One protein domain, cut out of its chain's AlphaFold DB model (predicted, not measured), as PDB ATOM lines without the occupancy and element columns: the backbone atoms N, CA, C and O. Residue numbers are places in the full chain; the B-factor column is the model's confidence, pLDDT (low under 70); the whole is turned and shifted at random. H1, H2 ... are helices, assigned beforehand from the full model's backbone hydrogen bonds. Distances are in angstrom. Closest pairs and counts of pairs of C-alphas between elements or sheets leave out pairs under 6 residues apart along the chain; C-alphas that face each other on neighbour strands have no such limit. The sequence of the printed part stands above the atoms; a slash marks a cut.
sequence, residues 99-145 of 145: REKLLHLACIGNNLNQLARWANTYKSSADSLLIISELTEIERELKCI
ATOM      1  N   ARG A  99     196.369 203.515 130.524       76.81
ATOM      2  CA  ARG A  99     196.171 202.873 131.826       76.81
ATOM      3  C   ARG A  99     194.910 202.008 131.826       76.81
ATOM      4  O   ARG A  99     194.982 200.870 132.275       76.81
ATOM      5  N   GLU A 100     193.797 202.530 131.324       80.56
ATOM      6  CA  GLU A 100     192.526 201.798 131.227       80.56
ATOM      7  C   GLU A 100     192.658 200.559 130.338       80.56
ATOM      8  O   GLU A 100     192.304 199.459 130.762       80.56
ATOM      9  N   LYS A 101     193.294 200.692 129.167       80.94
ATOM     10  CA  LYS A 101     193.584 199.555 128.275       80.94
ATOM     11  C   LYS A 101     194.364 198.445 128.980       80.94
ATOM     12  O   LYS A 101     194.034 197.271 128.855       80.94
ATOM     13  N   LEU A 102     195.387 198.805 129.751       76.94
ATOM     14  CA  LEU A 102     196.194 197.829 130.481       76.94
ATOM     15  C   LEU A 102     195.437 197.160 131.625       76.94
ATOM     16  O   LEU A 102     195.662 195.981 131.885       76.94
ATOM     17  N   LEU A 103     194.554 197.895 132.303       79.69
ATOM     18  CA  LEU A 103     193.684 197.315 133.323       79.69
ATOM     19  C   LEU A 103     192.719 196.304 132.697       79.69
ATOM     20  O   LEU A 103     192.571 195.212 133.234       79.69
ATOM     21  N   HIS A 104     192.141 196.615 131.534       84.50
ATOM     22  CA  HIS A 104     191.284 195.673 130.812       84.50
ATOM     23  C   HIS A 104     192.047 194.405 130.412       84.50
ATOM     24  O   HIS A 104     191.571 193.301 130.670       84.50
ATOM     25  N   LEU A 105     193.265 194.543 129.879       85.00
ATOM     26  CA  LEU A 105     194.120 193.394 129.559       85.00
ATOM     27  C   LEU A 105     194.460 192.555 130.799       85.00
ATOM     28  O   LEU A 105     194.418 191.327 130.739       85.00
ATOM     29  N   ALA A 106     194.758 193.195 131.932       76.38
ATOM     30  CA  ALA A 106     195.033 192.493 133.183       76.38
ATOM     31  C   ALA A 106     193.804 191.723 133.698       76.38
ATOM     32  O   ALA A 106     193.938 190.586 134.148       76.38
ATOM     33  N   CYS A 107     192.605 192.305 133.594       79.00
ATOM     34  CA  CYS A 107     191.358 191.634 133.960       79.00
ATOM     35  C   CYS A 107     191.081 190.413 133.072       79.00
ATOM     36  O   CYS A 107     190.784 189.338 133.591       79.00
ATOM     37  N   ILE A 108     191.248 190.547 131.752       85.88
ATOM     38  CA  ILE A 108     191.092 189.431 130.805       85.88
ATOM     39  C   ILE A 108     192.094 188.315 131.125       85.88
ATOM     40  O   ILE A 108     191.713 187.149 131.233       85.88
ATOM     41  N   GLY A 109     193.362 188.668 131.356       83.88
ATOM     42  CA  GLY A 109     194.404 187.707 131.720       83.88
ATOM     43  C   GLY A 109     194.106 186.969 133.029       83.88
ATOM     44  O   GLY A 109     194.309 185.758 133.114       83.88
ATOM     45  N   ASN A 110     193.565 187.664 134.032       77.12
ATOM     46  CA  ASN A 110     193.150 187.045 135.292       77.12
ATOM     47  C   ASN A 110     192.007 186.046 135.102       77.12
ATOM     48  O   ASN A 110     192.027 184.983 135.726       77.12
ATOM     49  N   ASN A 111     191.029 186.366 134.257       85.38
ATOM     50  CA  ASN A 111     189.920 185.462 133.960       85.38
ATOM     51  C   ASN A 111     190.423 184.212 133.227       85.38
ATOM     52  O   ASN A 111     190.112 183.091 133.629       85.38
ATOM     53  N   LEU A 112     191.288 184.388 132.225       82.25
ATOM     54  CA  LEU A 112     191.891 183.277 131.491       82.25
ATOM     55  C   LEU A 112     192.736 182.383 132.406       82.25
ATOM     56  O   LEU A 112     192.648 181.160 132.333       82.25
ATOM     57  N   ASN A 113     193.506 182.971 133.323       83.56
ATOM     58  CA  ASN A 113     194.303 182.210 134.282       83.56
ATOM     59  C   ASN A 113     193.427 181.387 135.246       83.56
ATOM     60  O   ASN A 113     193.782 180.268 135.611       83.56
ATOM     61  N   GLN A 114     192.264 181.911 135.645       78.31
ATOM     62  CA  GLN A 114     191.302 181.167 136.462       78.31
ATOM     63  C   GLN A 114     190.700 179.991 135.690       78.31
ATOM     64  O   GLN A 114     190.670 178.880 136.222       78.31
ATOM     65  N   LEU A 115     190.312 180.200 134.429       77.56
ATOM     66  CA  LEU A 115     189.818 179.132 133.554       77.56
ATOM     67  C   LEU A 115     190.880 178.054 133.322       77.56
ATOM     68  O   LEU A 115     190.595 176.869 133.473       77.56
ATOM     69  N   ALA A 116     192.126 178.450 133.052       78.56
ATOM     70  CA  ALA A 116     193.239 177.520 132.889       78.56
ATOM     71  C   ALA A 116     193.493 176.707 134.168       78.56
ATOM     72  O   ALA A 116     193.686 175.492 134.112       78.56
ATOM     73  N   ARG A 117     193.459 177.350 135.342       75.56
ATOM     74  CA  ARG A 117     193.573 176.652 136.633       75.56
ATOM     75  C   ARG A 117     192.430 175.668 136.847       75.56
ATOM     76  O   ARG A 117     192.683 174.550 137.288       75.56
ATOM     77  N   TRP A 118     191.201 176.067 136.539       77.31
ATOM     78  CA  TRP A 118     190.026 175.217 136.693       77.31
ATOM     79  C   TRP A 118     190.097 173.998 135.763       77.31
ATOM     80  O   TRP A 118     190.025 172.867 136.240       77.31
ATOM     81  N   ALA A 119     190.401 174.206 134.479       71.12
ATOM     82  CA  ALA A 119     190.604 173.132 133.505       71.12
ATOM     83  C   ALA A 119     191.726 172.161 133.918       71.12
ATOM     84  O   ALA A 119     191.577 170.944 133.823       71.12
ATOM     85  N   ASN A 120     192.838 172.682 134.445       76.75
ATOM     86  CA  ASN A 120     193.943 171.852 134.931       76.75
ATOM     87  C   ASN A 120     193.595 171.062 136.203       76.75
ATOM     88  O   ASN A 120     194.168 169.995 136.421       76.75
ATOM     89  N   THR A 121     192.679 171.571 137.033       70.69
ATOM     90  CA  THR A 121     192.267 170.936 138.297       70.69
ATOM     91  C   THR A 121     191.221 169.841 138.072       70.69
ATOM     92  O   THR A 121     191.260 168.816 138.746       70.69
ATOM     93  N   TYR A 122     190.321 170.015 137.099       67.19
ATOM     94  CA  TYR A 122     189.153 169.148 136.890       67.19
ATOM     95  C   TYR A 122     189.182 168.393 135.547       67.19
ATOM     96  O   TYR A 122     188.167 168.294 134.858       67.19
ATOM     97  N   LYS A 123     190.341 167.813 135.196       63.03
ATOM     98  CA  LYS A 123     190.599 167.073 133.935       63.03
ATOM     99  C   LYS A 123     189.606 165.948 133.591       63.03
ATOM    100  O   LYS A 123     189.578 165.516 132.445       63.03
ATOM    101  N   SER A 124     188.839 165.446 134.558       61.84
ATOM    102  CA  SER A 124     187.950 164.283 134.415       61.84
ATOM    103  C   SER A 124     186.459 164.582 134.627       61.84
ATOM    104  O   SER A 124     185.656 163.656 134.579       61.84
ATOM    105  N   SER A 125     186.064 165.838 134.875       57.47
ATOM    106  CA  SER A 125     184.659 166.193 135.179       57.47
ATOM    107  C   SER A 125     184.149 167.452 134.480       57.47
ATOM    108  O   SER A 125     182.951 167.709 134.507       57.47
ATOM    109  N   ALA A 126     185.028 168.241 133.862       56.75
ATOM    110  CA  ALA A 126     184.620 169.363 133.033       56.75
ATOM    111  C   ALA A 126     184.610 168.930 131.565       56.75
ATOM    112  O   ALA A 126     185.616 168.386 131.092       56.75
ATOM    113  N   ASP A 127     183.518 169.219 130.848       68.00
ATOM    114  CA  ASP A 127     183.422 169.128 129.387       68.00
ATOM    115  C   ASP A 127     184.406 170.111 128.752       68.00
ATOM    116  O   ASP A 127     184.073 171.190 128.264       68.00
ATOM    117  N   SER A 128     185.677 169.734 128.798       67.50
ATOM    118  CA  SER A 128     186.810 170.541 128.362       67.50
ATOM    119  C   SER A 128     186.633 170.947 126.896       67.50
ATOM    120  O   SER A 128     187.049 172.030 126.509       67.50
ATOM    121  N   LEU A 129     185.935 170.120 126.110       67.19
ATOM    122  CA  LEU A 129     185.538 170.402 124.733       67.19
ATOM    123  C   LEU A 129     184.542 171.564 124.603       67.19
ATOM    124  O   LEU A 129     184.745 172.402 123.732       67.19
ATOM    125  N   LEU A 130     183.521 171.650 125.463       68.62
ATOM    126  CA  LEU A 130     182.531 172.741 125.445       68.62
ATOM    127  C   LEU A 130     183.161 174.083 125.834       68.62
ATOM    128  O   LEU A 130     182.862 175.123 125.257       68.62
ATOM    129  N   ILE A 131     184.086 174.069 126.793       71.81
ATOM    130  CA  ILE A 131     184.786 175.293 127.212       71.81
ATOM    131  C   ILE A 131     185.750 175.753 126.120       71.81
ATOM    132  O   ILE A 131     185.879 176.948 125.871       71.81
ATOM    133  N   ILE A 132     186.426 174.811 125.456       74.12
ATOM    134  CA  ILE A 132     187.295 175.128 124.323       74.12
ATOM    135  C   ILE A 132     186.470 175.685 123.157       74.12
ATOM    136  O   ILE A 132     186.895 176.683 122.583       74.12
ATOM    137  N   SER A 133     185.303 175.107 122.833       69.56
ATOM    138  CA  SER A 133     184.454 175.633 121.755       69.56
ATOM    139  C   SER A 133     184.016 177.068 122.040       69.56
ATOM    140  O   SER A 133     184.232 177.937 121.197       69.56
ATOM    141  N   GLU A 134     183.540 177.347 123.255       75.81
ATOM    142  CA  GLU A 134     183.094 178.690 123.639       75.81
ATOM    143  C   GLU A 134     184.245 179.712 123.616       75.81
ATOM    144  O   GLU A 134     184.119 180.815 123.087       75.81
ATOM    145  N   LEU A 135     185.427 179.334 124.123       77.94
ATOM    146  CA  LEU A 135     186.612 180.198 124.074       77.94
ATOM    147  C   LEU A 135     187.074 180.470 122.639       77.94
ATOM    148  O   LEU A 135     187.524 181.580 122.350       77.94
ATOM    149  N   THR A 136     186.960 179.489 121.739       75.25
ATOM    150  CA  THR A 136     187.282 179.697 120.320       75.25
ATOM    151  C   THR A 136     186.264 180.578 119.602       75.25
ATOM    152  O   THR A 136     186.646 181.284 118.668       75.25
ATOM    153  N   GLU A 137     184.998 180.586 120.022       74.69
ATOM    154  CA  GLU A 137     183.992 181.515 119.494       74.69
ATOM    155  C   GLU A 137     184.285 182.951 119.936       74.69
ATOM    156  O   GLU A 137     184.390 183.836 119.084       74.69
ATOM    157  N   ILE A 138     184.593 183.162 121.218       78.06
ATOM    158  CA  ILE A 138     185.028 184.471 121.731       78.06
ATOM    159  C   ILE A 138     186.310 184.948 121.022       78.06
ATOM    160  O   ILE A 138     186.428 186.121 120.665       78.06
ATOM    161  N   GLU A 139     187.280 184.059 120.771       78.50
ATOM    162  CA  GLU A 139     188.498 184.409 120.020       78.50
ATOM    163  C   GLU A 139     188.179 184.875 118.588       78.50
ATOM    164  O   GLU A 139     188.807 185.813 118.086       78.50
ATOM    165  N   ARG A 140     187.211 184.237 117.919       69.75
ATOM    166  CA  ARG A 140     186.779 184.617 116.565       69.75
ATOM    167  C   ARG A 140     186.074 185.966 116.557       69.75
ATOM    168  O   ARG A 140     186.386 186.785 115.698       69.75
ATOM    169  N   GLU A 141     185.183 186.215 117.511       70.00
ATOM    170  CA  GLU A 141     184.490 187.501 117.630       70.00
ATOM    171  C   GLU A 141     185.469 188.650 117.887       70.00
ATOM    172  O   GLU A 141     185.386 189.687 117.231       70.00
ATOM    173  N   LEU A 142     186.463 188.443 118.757       72.12
ATOM    174  CA  LEU A 142     187.490 189.448 119.047       72.12
ATOM    175  C   LEU A 142     188.441 189.720 117.870       72.12
ATOM    176  O   LEU A 142     188.994 190.812 117.801       72.12
ATOM    177  N   LYS A 143     188.655 188.762 116.955       70.88
ATOM    178  CA  LYS A 143     189.474 188.964 115.739       70.88
ATOM    179  C   LYS A 143     188.754 189.744 114.639       70.88
ATOM    180  O   LYS A 143     189.417 190.241 113.731       70.88
ATOM    181  N   CYS A 144     187.426 189.797 114.684       52.62
ATOM    182  CA  CYS A 144     186.606 190.507 113.704       52.62
ATOM    183  C   CYS A 144     186.370 191.986 114.061       52.62
ATOM    184  O   CYS A 144     185.778 192.703 113.255       52.62
ATOM    185  N   ILE A 145     186.814 192.427 115.244       50.31
ATOM    186  CA  ILE A 145     186.785 193.821 115.718       50.31
ATOM    187  C   ILE A 145     188.145 194.471 115.451       50.31
ATOM    188  O   ILE A 145     188.154 195.642 115.009       50.31
TER     189      ILE A 145
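What this domain is: This is residues 99 to 145 of the 145 residues of the protein "MobC domain-containing protein" of Desulfovibrio sp. S3730MH75 (UniProt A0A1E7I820). Two helices make a narrow, open V: the long H1 runs one way, the chain turns at residues 122 to 127, and the shorter H2 folds back with a gap between them that widens toward their free ends. Residues 99 to 111 of H1 and residues 136 to 145 stand free. The printed part has 47 residues, with H1 then H2, no named strand, and the class is all helix. It is loose, with a radius of gyration of the C-alphas of 12.8 A, and flat, spanning 39 by 22 by 7 A.

Where its parts are: H1, residues 99 to 121, begins at C-alpha 99 (196.171, 202.873, 131.826) and is 32.8 A long from first to last C-alpha. H2, residues 128 to 143, is 22.5 A long and ends at C-alpha 143 (189.474, 188.964, 115.739).

How they stand to each other: H1 and H2 are close but not clearly touching, with the closest C-alphas, those of Ala 119 and Ser 128, 6.9 A apart. They run opposite ways at a shallow tilt of 18 degrees. In H1 and H2 every O i to N i+4 pair is within hydrogen-bond range.

The domain as a whole: The two C-alphas farthest apart, those of Arg 99 and Ser 124, are 39.5 A apart. The printed part has no cut, and its one link, H1 to H2, is short. The pLDDT is under 70 at residues 122 to 130, 133, 140 and 144 to 145.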